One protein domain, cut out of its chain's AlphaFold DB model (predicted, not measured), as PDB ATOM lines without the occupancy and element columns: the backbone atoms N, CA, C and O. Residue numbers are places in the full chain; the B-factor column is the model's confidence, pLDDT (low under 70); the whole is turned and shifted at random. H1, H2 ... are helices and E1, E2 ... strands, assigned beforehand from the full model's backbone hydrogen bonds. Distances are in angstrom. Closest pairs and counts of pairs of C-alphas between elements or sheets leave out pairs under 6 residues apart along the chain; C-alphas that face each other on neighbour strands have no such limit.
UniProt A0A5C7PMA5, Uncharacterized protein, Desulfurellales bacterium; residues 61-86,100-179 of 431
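What this domain is: This is residues 61 to 86 and 100 to 179 of the 431 residues of an uncharacterized protein of Desulfurellales bacterium (UniProt A0A5C7PMA5). Two sheets lie face to face as a small sandwich with crossed strands: a strongly twisted sheet, built on the long side-by-side strands E1 and E8 with E3, E4 and E5, and a smaller sheet of E2, E7 and E6. The one short helix, H1, lies at the margin and only grazes the smaller sheet, and a long loop, residues 147 to 165, joins E7 to E8. The printed part has 106 residues, with the order E1 H1 E2 E3 E4 E5 E6 E7 E8; its class is mostly strand, with under half of the residues in named elements. Neighbour strands are antiparallel; the smaller sheet has the order E2 E7 E6, and the larger is branched. The whole is compact, with a radius of gyration of the C-alphas of 13.2 A, and rounded, spanning 36 by 36 by 24 A.

Where its parts are: E1, residues 62 to 72, begins with C-alpha 62 at (149.740, 181.590, 139.603), measures 25.3 A and bends by 86 degrees at residue 65. H1, residues 80 to 85, measures 9.5 A. E2 is residues 104 to 107, E3 residues 112 to 114, E4 residues 117 to 119 and E5 residues 128 to 130. E6, residues 135 to 138, begins with C-alpha 135 at (152.940, 173.593, 120.971), and E7 is residues 143 to 146. E8, residues 166 to 176, measures 22.1 A, bends by 99 degrees at residue 173 and ends with C-alpha 176 at (152.273, 182.411, 135.320).

How they stand to each other: E8 has E1 on one side, with N 67 and O 171 2.8 A apart, within hydrogen-bond range. On the other side of E8 are E4, with N 170 and O 119 at 2.8 A, and E3, with N 175 and O 114 at 2.8 A. E4 and E5 form a hairpin, with N 118 and O 129 at 2.8 A. In the other sheet E7 is the inner strand: N 104 of E2 and O 146 are 2.8 A apart, and in the hairpin of E6 and E7 N 138 and O 143 are 2.8 A apart. The two sheets form a sandwich, two sheets face to face: the parts of them that face each other are 9.6 A apart centre to centre, and the strands of the one stand at 72 degrees to those of the other. Between them, the closest C-alphas of E3 and E6 are those of Asp 114 and Val 137, 6.4 A apart. H1 grazes the sheet E2 E7 E6 with residues 81 to 82; 1 of its 2 O i to N i+4 pairs is within hydrogen-bond range.

The domain as a whole: The two C-alphas farthest apart, those of Arg 84 and Asn 124, are 37.9 A apart. Residues 87 to 99 are not printed, and C-alphas 86 and 100 are 9.1 A apart across the cut. The link E7 to E8 is long, with 19 residues. The mean pLDDT of the printed part is 90.0; residues 79 to 86 and 100 to 101 are under 70.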
ATOM      1  N   TYR A  61     153.858 179.328 140.930       97.88
ATOM      2  CA  TYR A  61     153.191 179.954 139.795       97.88
ATOM      3  C   TYR A  61     151.727 180.233 140.132       97.88
ATOM      4  O   TYR A  61     151.088 179.451 140.842       97.88
ATOM      5  N   ARG A  62     151.179 181.312 139.572       96.94
ATOM      6  CA  ARG A  62     149.740 181.590 139.603       96.94
ATOM      7  C   ARG A  62     149.056 180.914 138.429       96.94
ATOM      8  O   ARG A  62     149.558 180.969 137.311       96.94
ATOM      9  N   ARG A  63     147.893 180.314 138.661       97.31
ATOM     10  CA  ARG A  63     147.053 179.782 137.586       97.31
ATOM     11  C   ARG A  63     146.127 180.883 137.078       97.31
ATOM     12  O   ARG A  63     145.484 181.553 137.880       97.31
ATOM     13  N   ALA A  64     146.053 181.037 135.764       96.19
ATOM     14  CA  ALA A  64     145.078 181.871 135.079       96.19
ATOM     15  C   ALA A  64     144.223 180.980 134.157       96.19
ATOM     16  O   ALA A  64     144.783 180.344 133.262       96.19
ATOM     17  N   PRO A  65     142.887 180.925 134.329       94.88
ATOM     18  CA  PRO A  65     141.988 180.145 133.483       94.88
ATOM     19  C   PRO A  65     142.149 180.472 132.004       94.88
ATOM     20  O   PRO A  65     142.072 179.575 131.176       94.88
ATOM     21  N   ALA A  66     142.419 181.740 131.691       94.69
ATOM     22  CA  ALA A  66     142.672 182.221 130.346       94.69
ATOM     23  C   ALA A  66     143.768 183.292 130.349       94.69
ATOM     24  O   ALA A  66     143.698 184.269 131.098       94.69
ATOM     25  N   PHE A  67     144.754 183.138 129.469       96.69
ATOM     26  CA  PHE A  67     145.855 184.075 129.282       96.69
ATOM     27  C   PHE A  67     146.034 184.402 127.791       96.69
ATOM     28  O   PHE A  67     146.284 183.495 126.991       96.69
ATOM     29  N   PRO A  68     145.896 185.676 127.379       97.00
ATOM     30  CA  PRO A  68     146.045 186.056 125.983       97.00
ATOM     31  C   PRO A  68     147.521 186.058 125.575       97.00
ATOM     32  O   PRO A  68     148.344 186.763 126.155       97.00
ATOM     33  N   ILE A  69     147.833 185.328 124.512       97.44
ATOM     34  CA  ILE A  69     149.141 185.291 123.869       97.44
ATOM     35  C   ILE A  69     149.036 186.053 122.555       97.44
ATOM     36  O   ILE A  69     148.256 185.700 121.669       97.44
ATOM     37  N   ARG A  70     149.833 187.113 122.430       96.94
ATOM     38  CA  ARG A  70     149.919 187.923 121.214       96.94
ATOM     39  C   ARG A  70     151.135 187.479 120.424       96.94
ATOM     40  O   ARG A  70     152.255 187.617 120.908       96.94
ATOM     41  N   LEU A  71     150.913 186.957 119.227       96.19
ATOM     42  CA  LEU A  71     151.981 186.557 118.321       96.19
ATOM     43  C   LEU A  71     152.039 187.563 117.183       96.19
ATOM     44  O   LEU A  71     151.022 187.840 116.546       96.19
ATOM     45  N   ARG A  72     153.229 188.091 116.906       95.75
ATOM     46  CA  ARG A  72     153.484 188.914 115.724       95.75
ATOM     47  C   ARG A  72     154.247 188.089 114.712       95.75
ATOM     48  O   ARG A  72     155.216 187.424 115.065       95.75
ATOM     49  N   GLU A  73     153.855 188.171 113.449       94.56
ATOM     50  CA  GLU A  73     154.550 187.464 112.368       94.56
ATOM     51  C   GLU A  73     156.013 187.922 112.257       94.56
ATOM     52  O   GLU A  73     156.886 187.133 111.918       94.56
ATOM     53  N   SER A  74     156.304 189.175 112.632       93.56
ATOM     54  CA  SER A  74     157.667 189.713 112.718       93.56
ATOM     55  C   SER A  74     158.523 189.086 113.814       93.56
ATOM     56  O   SER A  74     159.742 189.177 113.734       93.56
ATOM     57  N   ASP A  75     157.909 188.494 114.840       93.88
ATOM     58  CA  ASP A  75     158.616 187.872 115.964       93.88
ATOM     59  C   ASP A  75     158.926 186.393 115.680       93.88
ATOM     60  O   ASP A  75     159.582 185.714 116.470       93.88
ATOM     61  N   ARG A  76     158.469 185.899 114.526       92.81
ATOM     62  CA  ARG A  76     158.735 184.554 114.049       92.81
ATOM     63  C   ARG A  76     160.234 184.320 113.923       92.81
ATOM     64  O   ARG A  76     160.926 184.990 113.162       92.81
ATOM     65  N   ASP A  77     160.708 183.316 114.642       89.19
ATOM     66  CA  ASP A  77     162.075 182.822 114.598       89.19
ATOM     67  C   ASP A  77     163.157 183.877 114.953       89.19
ATOM     68  O   ASP A  77     164.344 183.632 114.755       89.19
ATOM     69  N   THR A  78     162.796 185.018 115.563       79.88
ATOM     70  CA  THR A  78     163.724 186.146 115.810       79.88
ATOM     71  C   THR A  78     164.566 186.050 117.089       79.88
ATOM     72  O   THR A  78     165.429 186.895 117.329       79.88
ATOM     73  N   GLY A  79     164.385 185.011 117.910       67.75
ATOM     74  CA  GLY A  79     165.180 184.797 119.120       67.75
ATOM     75  C   GLY A  79     166.595 184.262 118.849       67.75
ATOM     76  O   GLY A  79     166.772 183.275 118.137       67.75
ATOM     77  N   THR A  80     167.610 184.818 119.528       62.03
ATOM     78  CA  THR A  80     168.993 184.292 119.598       62.03
ATOM     79  C   THR A  80     169.088 182.765 119.806       62.03
ATOM     80  O   THR A  80     169.978 182.141 119.219       62.03
ATOM     81  N   PRO A  81     168.211 182.115 120.601       55.34
ATOM     82  CA  PRO A  81     168.263 180.667 120.757       55.34
ATOM     83  C   PRO A  81     167.732 179.841 119.570       55.34
ATOM     84  O   PRO A  81     168.142 178.685 119.446       55.34
ATOM     85  N   ASN A  82     166.936 180.404 118.650       54.06
ATOM     86  CA  ASN A  82     166.548 179.703 117.412       54.06
ATOM     87  C   ASN A  82     167.767 179.416 116.530       54.06
ATOM     88  O   ASN A  82     167.892 178.331 115.968       54.06
ATOM     89  N   ILE A  83     168.739 180.334 116.517       53.66
ATOM     90  CA  ILE A  83     170.035 180.118 115.863       53.66
ATOM     91  C   ILE A  83     170.793 178.974 116.552       53.66
ATOM     92  O   ILE A  83     171.426 178.167 115.878       53.66
ATOM     93  N   ARG A  84     170.707 178.850 117.886       49.31
ATOM     94  CA  ARG A  84     171.449 177.826 118.639       49.31
ATOM     95  C   ARG A  84     170.902 176.409 118.470       49.31
ATOM     96  O   ARG A  84     171.710 175.490 118.331       49.31
ATOM     97  N   ARG A  85     169.576 176.222 118.433       51.06
ATOM     98  CA  ARG A  85     168.951 174.907 118.174       51.06
ATOM     99  C   ARG A  85     169.295 174.386 116.771       51.06
ATOM    100  O   ARG A  85     169.525 173.194 116.611       51.06
ATOM    101  N   LEU A  86     169.456 175.295 115.806       48.50
ATOM    102  CA  LEU A  86     169.952 175.011 114.451       48.50
ATOM    103  C   LEU A  86     171.476 174.771 114.373       48.50
ATOM    104  O   LEU A  86     171.969 174.305 113.353       48.50
ATOM    105  N   ASP A 100     164.077 173.308 108.646       52.16
ATOM    106  CA  ASP A 100     163.385 172.059 108.942       52.16
ATOM    107  C   ASP A 100     161.938 172.471 109.203       52.16
ATOM    108  O   ASP A 100     161.611 172.978 110.275       52.16
ATOM    109  N   GLY A 101     161.102 172.388 108.164       55.72
ATOM    110  CA  GLY A 101     159.760 172.975 108.076       55.72
ATOM    111  C   GLY A 101     158.725 172.413 109.056       55.72
ATOM    112  O   GLY A 101     157.538 172.400 108.750       55.72
ATOM    113  N   THR A 102     159.160 171.917 110.207       74.81
ATOM    114  CA  THR A 102     158.347 171.278 111.234       74.81
ATOM    115  C   THR A 102     158.156 172.106 112.490       74.81
ATOM    116  O   THR A 102     157.298 171.726 113.270       74.81
ATOM    117  N   TYR A 103     158.908 173.189 112.731       88.38
ATOM    118  CA  TYR A 103     158.709 173.997 113.941       88.38
ATOM    119  C   TYR A 103     158.900 175.494 113.703       88.38
ATOM    120  O   TYR A 103     159.734 175.899 112.898       88.38
ATOM    121  N   VAL A 104     158.124 176.309 114.417       91.81
ATOM    122  CA  VAL A 104     158.177 177.775 114.389       91.81
ATOM    123  C   VAL A 104     158.232 178.292 115.822       91.81
ATOM    124  O   VAL A 104     157.375 177.947 116.636       91.81
ATOM    125  N   GLY A 105     159.245 179.095 116.149       92.69
ATOM    126  CA  GLY A 105     159.444 179.635 117.494       92.69
ATOM    127  C   GLY A 105     159.029 181.100 117.602       92.69
ATOM    128  O   GLY A 105     159.402 181.915 116.762       92.69
ATOM    129  N   PHE A 106     158.327 181.454 118.676       95.19
ATOM    130  CA  PHE A 106     158.033 182.840 119.054       95.19
ATOM    131  C   PHE A 106     158.637 183.155 120.427       95.19
ATOM    132  O   PHE A 106     158.826 182.229 121.220       95.19
ATOM    133  N   PRO A 107     158.933 184.428 120.747       95.44
ATOM    134  CA  PRO A 107     159.306 184.826 122.100       95.44
ATOM    135  C   PRO A 107     158.257 184.361 123.113       95.44
ATOM    136  O   PRO A 107     157.055 184.528 122.898       95.44
ATOM    137  N   LEU A 108     158.711 183.760 124.210       95.81
ATOM    138  CA  LEU A 108     157.831 183.331 125.290       95.81
ATOM    139  C   LEU A 108     157.200 184.564 125.953       95.81
ATOM    140  O   LEU A 108     157.946 185.448 126.381       95.81
ATOM    141  N   PRO A 109     155.860 184.644 126.062       97.00
ATOM    142  CA  PRO A 109     155.212 185.729 126.785       97.00
ATOM    143  C   PRO A 109     155.708 185.824 128.227       97.00
ATOM    144  O   PRO A 109     155.899 184.802 128.891       97.00
ATOM    145  N   ASP A 110     155.869 187.051 128.719       95.81
ATOM    146  CA  ASP A 110     156.396 187.305 130.058       95.81
ATOM    147  C   ASP A 110     155.620 186.529 131.129       95.81
ATOM    148  O   ASP A 110     154.393 186.604 131.237       95.81
ATOM    149  N   GLY A 111     156.366 185.766 131.926       95.69
ATOM    150  CA  GLY A 111     155.834 184.961 133.018       95.69
ATOM    151  C   GLY A 111     155.189 183.638 132.599       95.69
ATOM    152  O   GLY A 111     154.999 182.798 133.468       95.69
ATOM    153  N   LEU A 112     154.888 183.372 131.325       97.75
ATOM    154  CA  LEU A 112     154.280 182.093 130.943       97.75
ATOM    155  C   LEU A 112     155.264 180.934 131.176       97.75
ATOM    156  O   LEU A 112     156.357 180.912 130.611       97.75
ATOM    157  N   ARG A 113     154.882 179.967 132.014       97.19
ATOM    158  CA  ARG A 113     155.679 178.765 132.314       97.19
ATOM    159  C   ARG A 113     155.079 177.504 131.740       97.19
ATOM    160  O   ARG A 113     155.819 176.651 131.265       97.19
ATOM    161  N   ASP A 114     153.759 177.407 131.785       97.94
ATOM    162  CA  ASP A 114     153.035 176.234 131.320       97.94
ATOM    163  C   ASP A 114     151.594 176.599 130.952       97.94
ATOM    164  O   ASP A 114     151.109 177.670 131.323       97.94
ATOM    165  N   PHE A 115     150.908 175.724 130.227       98.25
ATOM    166  CA  PHE A 115     149.476 175.829 129.927       98.25
ATOM    167  C   PHE A 115     148.919 174.467 129.498       98.25
ATOM    168  O   PHE A 115     149.669 173.555 129.163       98.25
ATOM    169  N   SER A 116     147.593 174.323 129.463       98.00
ATOM    170  CA  SER A 116     146.966 173.068 129.019       98.00
ATOM    171  C   SER A 116     146.716 173.043 127.507       98.00
ATOM    172  O   SER A 116     147.154 172.133 126.801       98.00
ATOM    173  N   VAL A 117     146.018 174.059 126.996       98.00
ATOM    174  CA  VAL A 117     145.630 174.176 125.581       98.00
ATOM    175  C   VAL A 117     145.664 175.637 125.150       98.00
ATOM    176  O   VAL A 117     145.351 176.523 125.941       98.00
ATOM    177  N   ILE A 118     146.033 175.898 123.901       98.19
ATOM    178  CA  ILE A 118     145.889 177.203 123.256       98.19
ATOM    179  C   ILE A 118     144.711 177.150 122.289       98.19
ATOM    180  O   ILE A 118     144.629 176.225 121.487       98.19
ATOM    181  N   THR A 119     143.831 178.147 122.311       97.50
ATOM    182  CA  THR A 119     142.717 178.254 121.361       97.50
ATOM    183  C   THR A 119     142.698 179.583 120.612       97.50
ATOM    184  O   THR A 119     143.217 180.589 121.092       97.50
ATOM    185  N   SER A 120     142.074 179.626 119.431       95.56
ATOM    186  CA  SER A 120     141.915 180.884 118.676       95.56
ATOM    187  C   SER A 120     140.973 181.882 119.356       95.56
ATOM    188  O   SER A 120     141.115 183.091 119.179       95.56
ATOM    189  N   ARG A 121     140.005 181.397 120.142       91.06
ATOM    190  CA  ARG A 121     139.011 182.196 120.876       91.06
ATOM    191  C   ARG A 121     138.655 181.523 122.199       91.06
ATOM    192  O   ARG A 121     138.838 180.315 122.340       91.06
ATOM    193  N   LEU A 122     138.140 182.298 123.153       88.75
ATOM    194  CA  LEU A 122     137.646 181.768 124.431       88.75
ATOM    195  C   LEU A 122     136.356 180.964 124.257       88.75
ATOM    196  O   LEU A 122     136.211 179.891 124.833       88.75
ATOM    197  N   GLU A 123     135.446 181.467 123.429       84.75
ATOM    198  CA  GLU A 123     134.170 180.828 123.126       84.75
ATOM    199  C   GLU A 123     134.219 180.200 121.736       84.75
ATOM    200  O   GLU A 123     134.680 180.841 120.790       84.75
ATOM    201  N   ASN A 124     133.716 178.967 121.620       85.94
ATOM    202  CA  ASN A 124     133.621 178.210 120.365       85.94
ATOM    203  C   ASN A 124     134.930 178.249 119.550       85.94
ATOM    204  O   ASN A 124     134.978 178.871 118.487       85.94
ATOM    205  N   PRO A 125     136.015 177.644 120.067       93.06
ATOM    206  CA  PRO A 125     137.306 177.703 119.406       93.06
ATOM    207  C   PRO A 125     137.273 176.941 118.076       93.06
ATOM    208  O   PRO A 125     137.004 175.743 118.046       93.06
ATOM    209  N   ASP A 126     137.603 177.636 116.988       93.69
ATOM    210  CA  ASP A 126     137.753 177.037 115.652       93.69
ATOM    211  C   ASP A 126     139.077 176.255 115.528       93.69
ATOM    212  O   ASP A 126     139.253 175.414 114.651       93.69
ATOM    213  N   TYR A 127     140.021 176.540 116.428       93.88
ATOM    214  CA  TYR A 127     141.380 176.018 116.422       93.88
ATOM    215  C   TYR A 127     141.853 175.792 117.858       93.88
ATOM    216  O   TYR A 127     141.668 176.665 118.714       93.88
ATOM    217  N   ALA A 128     142.464 174.635 118.114       97.31
ATOM    218  CA  ALA A 128     142.990 174.246 119.416       97.31
ATOM    219  C   ALA A 128     144.341 173.537 119.263       97.31
ATOM    220  O   ALA A 128     144.510 172.712 118.368       97.31
ATOM    221  N   LEU A 129     145.283 173.860 120.147       97.50
ATOM    222  CA  LEU A 129     146.635 173.311 120.175       97.50
ATOM    223  C   LEU A 129     146.962 172.802 121.568       97.50
ATOM    224  O   LEU A 129     146.877 173.554 122.540       97.50
ATOM    225  N   PHE A 130     147.368 171.543 121.665       97.88
ATOM    226  CA  PHE A 130     147.657 170.910 122.945       97.88
ATOM    227  C   PHE A 130     149.132 171.051 123.315       97.88
ATOM    228  O   PHE A 130     150.026 170.828 122.486       97.88
ATOM    229  N   ASN A 131     149.382 171.401 124.579       97.75
ATOM    230  CA  ASN A 131     150.735 171.508 125.106       97.75
ATOM    231  C   ASN A 131     151.463 170.149 125.058       97.75
ATOM    232  O   ASN A 131     150.888 169.110 125.383       97.75
ATOM    233  N   GLY A 132     152.719 170.150 124.618       93.25
ATOM    234  CA  GLY A 132     153.552 168.961 124.427       93.25
ATOM    235  C   GLY A 132     153.269 168.160 123.146       93.25
ATOM    236  O   GLY A 132     154.014 167.222 122.860       93.25
ATOM    237  N   ILE A 133     152.238 168.512 122.365       95.31
ATOM    238  CA  ILE A 133     151.887 167.832 121.103       95.31
ATOM    239  C   ILE A 133     152.043 168.781 119.913       95.31
ATOM    240  O   ILE A 133     152.807 168.501 118.984       95.31
ATOM    241  N   ASP A 134     151.317 169.898 119.950       96.50
ATOM    242  CA  ASP A 134     151.260 170.873 118.858       96.50
ATOM    243  C   ASP A 134     152.086 172.120 119.167       96.50
ATOM    244  O   ASP A 134     152.581 172.795 118.264       96.50
ATOM    245  N   VAL A 135     152.232 172.426 120.453       96.75
ATOM    246  CA  VAL A 135     152.940 173.593 120.971       96.75
ATOM    247  C   VAL A 135     153.584 173.236 122.309       96.75
ATOM    248  O   VAL A 135     153.048 172.401 123.029       96.75
ATOM    249  N   TRP A 136     154.722 173.825 122.668       97.00
ATOM    250  CA  TRP A 136     155.276 173.699 124.020       97.00
ATOM    251  C   TRP A 136     156.084 174.929 124.433       97.00
ATOM    252  O   TRP A 136     156.545 175.710 123.596       97.00
ATOM    253  N   VAL A 137     156.254 175.088 125.744       96.00
ATOM    254  CA  VAL A 137     157.083 176.137 126.345       96.00
ATOM    255  C   VAL A 137     158.521 175.645 126.486       96.00
ATOM    256  O   VAL A 137     158.779 174.588 127.056       96.00
ATOM    257  N   ASP A 138     159.470 176.435 125.999       93.38
ATOM    258  CA  ASP A 138     160.901 176.237 126.202       93.38
ATOM    259  C   ASP A 138     161.428 177.374 127.086       93.38
ATOM    260  O   ASP A 138     161.815 178.440 126.604       93.38
ATOM    261  N   THR A 139     161.376 177.183 128.408       91.38
ATOM    262  CA  THR A 139     161.751 178.221 129.384       91.38
ATOM    263  C   THR A 139     163.239 178.549 129.369       91.38
ATOM    264  O   THR A 139     163.607 179.674 129.697       91.38
ATOM    265  N   ASP A 140     164.086 177.589 128.989       85.94
ATOM    266  CA  ASP A 140     165.540 177.765 128.933       85.94
ATOM    267  C   ASP A 140     165.939 178.668 127.764       85.94
ATOM    268  O   ASP A 140     166.851 179.491 127.877       85.94
ATOM    269  N   LEU A 141     165.240 178.525 126.637       87.19
ATOM    270  CA  LEU A 141     165.419 179.371 125.462       87.19
ATOM    271  C   LEU A 141     164.512 180.612 125.479       87.19
ATOM    272  O   LEU A 141     164.718 181.518 124.677       87.19
ATOM    273  N   GLY A 142     163.526 180.674 126.375       92.31
ATOM    274  CA  GLY A 142     162.532 181.745 126.401       92.31
ATOM    275  C   GLY A 142     161.677 181.761 125.133       92.31
ATOM    276  O   GLY A 142     161.436 182.828 124.570       92.31
ATOM    277  N   LEU A 143     161.247 180.584 124.664       93.94
ATOM    278  CA  LEU A 143     160.462 180.429 123.438       93.94
ATOM    279  C   LEU A 143     159.138 179.693 123.671       93.94
ATOM    280  O   LEU A 143     159.041 178.795 124.503       93.94
ATOM    281  N   LEU A 144     158.142 180.040 122.864       95.88
ATOM    282  CA  LEU A 144     156.936 179.256 122.630       95.88
ATOM    283  C   LEU A 144     157.061 178.605 121.249       95.88
ATOM    284  O   LEU A 144     157.100 179.304 120.234       95.88
ATOM    285  N   VAL A 145     157.183 177.279 121.210       94.31
ATOM    286  CA  VAL A 145     157.506 176.540 119.983       94.31
ATOM    287  C   VAL A 145     156.266 175.837 119.462       94.31
ATOM    288  O   VAL A 145     155.668 175.037 120.173       94.31
ATOM    289  N   PHE A 146     155.902 176.116 118.215       95.06
ATOM    290  CA  PHE A 146     154.768 175.520 117.518       95.06
ATOM    291  C   PHE A 146     155.249 174.497 116.495       95.06
ATOM    292  O   PHE A 146     156.242 174.720 115.812       95.06
ATOM    293  N   ARG A 147     154.508 173.402 116.336       92.75
ATOM    294  CA  ARG A 147     154.729 172.374 115.307       92.75
ATOM    295  C   ARG A 147     154.249 172.788 113.912       92.75
ATOM    296  O   ARG A 147     154.686 172.251 112.902       92.75
ATOM    297  N   ALA A 148     153.321 173.727 113.839       93.19
ATOM    298  CA  ALA A 148     152.866 174.307 112.586       93.19
ATOM    299  C   ALA A 148     152.799 175.819 112.749       93.19
ATOM    300  O   ALA A 148     152.506 176.315 113.834       93.19
ATOM    301  N   ASP A 149     153.075 176.550 111.672       93.94
ATOM    302  CA  ASP A 149     153.012 178.005 111.688       93.94
ATOM    303  C   ASP A 149     151.576 178.473 111.988       93.94
ATOM    304  O   ASP A 149     150.689 178.263 111.148       93.94
ATOM    305  N   PRO A 150     151.316 179.134 113.132       94.81
ATOM    306  CA  PRO A 150     149.971 179.575 113.478       94.81
ATOM    307  C   PRO A 150     149.436 180.665 112.529       94.81
ATOM    308  O   PRO A 150     148.232 180.899 112.508       94.81
ATOM    309  N   PHE A 151     150.284 181.294 111.703       93.94
ATOM    310  CA  PHE A 151     149.869 182.259 110.672       93.94
ATOM    311  C   PHE A 151     149.459 181.619 109.341       93.94
ATOM    312  O   PHE A 151     148.968 182.326 108.451       93.94
ATOM    313  N   SER A 152     149.684 180.312 109.184       93.62
ATOM    314  CA  SER A 152     149.357 179.576 107.958       93.62
ATOM    315  C   SER A 152     147.903 179.097 107.904       93.62
ATOM    316  O   SER A 152     147.390 178.848 106.813       93.62
ATOM    317  N   THR A 153     147.221 179.007 109.052       92.50
ATOM    318  CA  THR A 153     145.799 178.646 109.125       92.50
ATOM    319  C   THR A 153     144.893 179.875 108.989       92.50
ATOM    320  O   THR A 153     145.190 180.951 109.509       92.50
ATOM    321  N   SER A 154     143.759 179.715 108.301       92.25
ATOM    322  CA  SER A 154     142.688 180.718 108.228       92.25
ATOM    323  C   SER A 154     141.836 180.801 109.498       92.25
ATOM    324  O   SER A 154     141.056 181.740 109.641       92.25
ATOM    325  N   ASP A 155     141.973 179.835 110.407       91.56
ATOM    326  CA  ASP A 155     141.104 179.686 111.584       91.56
ATOM    327  C   ASP A 155     141.492 180.633 112.731       91.56
ATOM    328  O   ASP A 155     140.760 180.792 113.714       91.56
ATOM    329  N   VAL A 156     142.644 181.300 112.610       88.44
ATOM    330  CA  VAL A 156     143.096 182.323 113.550       88.44
ATOM    331  C   VAL A 156     142.851 183.705 112.953       88.44
ATOM    332  O   VAL A 156     143.439 184.095 111.944       88.44
ATOM    333  N   VAL A 157     141.971 184.469 113.598       88.00
ATOM    334  CA  VAL A 157     141.595 185.808 113.133       88.00
ATOM    335  C   VAL A 157     142.693 186.814 113.503       88.00
ATOM    336  O   VAL A 157     143.072 186.888 114.675       88.00
ATOM    337  N   PRO A 158     143.190 187.625 112.550       89.75
ATOM    338  CA  PRO A 158     144.125 188.705 112.848       89.75
ATOM    339  C   PRO A 158     143.535 189.712 113.842       89.75
ATOM    340  O   PRO A 158     142.390 190.139 113.702       89.75
ATOM    341  N   ALA A 159     144.338 190.134 114.816       88.50
ATOM    342  CA  ALA A 159     143.954 191.081 115.857       88.50
ATOM    343  C   ALA A 159     143.660 192.486 115.305       88.50
ATOM    344  O   ALA A 159     142.816 193.206 115.836       88.50
ATOM    345  N   ALA A 160     144.362 192.879 114.237       84.06
ATOM    346  CA  ALA A 160     144.171 194.151 113.556       84.06
ATOM    347  C   ALA A 160     144.480 194.033 112.051       84.06
ATOM    348  O   ALA A 160     145.433 193.346 111.671       84.06
ATOM    349  N   PRO A 161     143.725 194.725 111.176       78.69
ATOM    350  CA  PRO A 161     144.090 194.878 109.776       78.69
ATOM    351  C   PRO A 161     145.280 195.842 109.666       78.69
ATOM    352  O   PRO A 161     145.145 197.047 109.872       78.69
ATOM    353  N   GLY A 162     146.464 195.318 109.358       82.75
ATOM    354  CA  GLY A 162     147.683 196.104 109.195       82.75
ATOM    355  C   GLY A 162     148.800 195.309 108.512       82.75
ATOM    356  O   GLY A 162     148.692 194.090 108.387       82.75
ATOM    357  N   PRO A 163     149.876 195.980 108.056       81.81
ATOM    358  CA  PRO A 163     151.012 195.317 107.409       81.81
ATOM    359  C   PRO A 163     151.800 194.409 108.367       81.81
ATOM    360  O   PRO A 163     152.481 193.497 107.915       81.81
ATOM    361  N   ALA A 164     151.697 194.644 109.679       88.38
ATOM    362  CA  ALA A 164     152.202 193.741 110.704       88.38
ATOM    363  C   ALA A 164     151.070 192.797 111.125       88.38
ATOM    364  O   ALA A 164     150.179 193.198 111.876       88.38
ATOM    365  N   ARG A 165     151.080 191.559 110.617       93.88
ATOM    366  CA  ARG A 165     150.100 190.545 111.021       93.88
ATOM    367  C   ARG A 165     150.353 190.175 112.483       93.88
ATOM    368  O   ARG A 165     151.418 189.669 112.835       93.88
ATOM    369  N   GLU A 166     149.363 190.438 113.328       95.81
ATOM    370  CA  GLU A 166     149.318 190.024 114.732       95.81
ATOM    371  C   GLU A 166     148.098 189.123 114.920       95.81
ATOM    372  O   GLU A 166     147.013 189.439 114.428       95.81
ATOM    373  N   ILE A 167     148.270 188.005 115.617       95.81
ATOM    374  CA  ILE A 167     147.182 187.119 116.034       95.81
ATOM    375  C   ILE A 167     147.138 187.053 117.559       95.81
ATOM    376  O   ILE A 167     148.176 187.117 118.222       95.81
ATOM    377  N   VAL A 168     145.932 186.920 118.113       96.00
ATOM    378  CA  VAL A 168     145.737 186.638 119.540       96.00
ATOM    379  C   VAL A 168     145.194 185.230 119.676       96.00
ATOM    380  O   VAL A 168     144.175 184.892 119.080       96.00
ATOM    381  N   VAL A 169     145.875 184.431 120.482       96.81
ATOM    382  CA  VAL A 169     145.423 183.106 120.899       96.81
ATOM    383  C   VAL A 169     145.330 183.075 122.423       96.81
ATOM    384  O   VAL A 169     145.909 183.918 123.102       96.81
ATOM    385  N   TRP A 170     144.574 182.139 122.980       97.12
ATOM    386  CA  TRP A 170     144.272 182.084 124.407       97.12
ATOM    387  C   TRP A 170     144.812 180.795 125.001       97.12
ATOM    388  O   TRP A 170     144.343 179.719 124.646       97.12
ATOM    389  N   ALA A 171     145.794 180.902 125.894       98.00
ATOM    390  CA  ALA A 171     146.262 179.780 126.693       98.00
ATOM    391  C   ALA A 171     145.316 179.557 127.873       98.00
ATOM    392  O   ALA A 171     145.086 180.468 128.669       98.00
ATOM    393  N   HIS A 172     144.786 178.346 127.986       96.88
ATOM    394  CA  HIS A 172     143.920 177.935 129.082       96.88
ATOM    395  C   HIS A 172     144.725 177.253 130.176       96.88
ATOM    396  O   HIS A 172     145.668 176.505 129.890       96.88
ATOM    397  N   ASP A 173     144.328 177.502 131.424       96.81
ATOM    398  CA  ASP A 173     145.035 177.029 132.617       96.81
ATOM    399  C   ASP A 173     146.526 177.388 132.603       96.81
ATOM    400  O   ASP A 173     147.393 176.575 132.922       96.81
ATOM    401  N   ALA A 174     146.823 178.620 132.195       97.75
ATOM    402  CA  ALA A 174     148.181 179.120 132.110       97.75
ATOM    403  C   ALA A 174     148.801 179.237 133.509       97.75
ATOM    404  O   ALA A 174     148.212 179.838 134.410       97.75
ATOM    405  N   LEU A 175     150.005 178.696 133.682       98.25
ATOM    406  CA  LEU A 175     150.839 178.905 134.860       98.25
ATOM    407  C   LEU A 175     151.757 180.100 134.608       98.25
ATOM    408  O   LEU A 175     152.576 180.088 133.686       98.25
ATOM    409  N   LEU A 176     151.596 181.130 135.431       97.81
ATOM    410  CA  LEU A 176     152.273 182.411 135.320       97.81
ATOM    411  C   LEU A 176     153.241 182.617 136.487       97.81
ATOM    412  O   LEU A 176     152.858 182.602 137.657       97.81
ATOM    413  N   GLU A 177     154.495 182.865 136.153       97.12
ATOM    414  CA  GLU A 177     155.561 183.265 137.052       97.12
ATOM    415  C   GLU A 177     155.493 184.775 137.308       97.12
ATOM    416  O   GLU A 177     155.853 185.583 136.452       97.12
ATOM    417  N   ARG A 178     155.023 185.151 138.502       95.94
ATOM    418  CA  ARG A 178     154.926 186.549 138.961       95.94
ATOM    419  C   ARG A 178     155.973 186.938 140.003       95.94
ATOM    420  O   ARG A 178     155.921 188.041 140.532       95.94
ATOM    421  N   ARG A 179     156.923 186.049 140.286       95.81
ATOM    422  CA  ARG A 179     157.980 186.201 141.293       95.81
ATOM    423  C   ARG A 179     157.448 186.325 142.709       95.81
ATOM    424  O   ARG A 179     158.132 186.854 143.574       95.81
TER     425      ARG A 179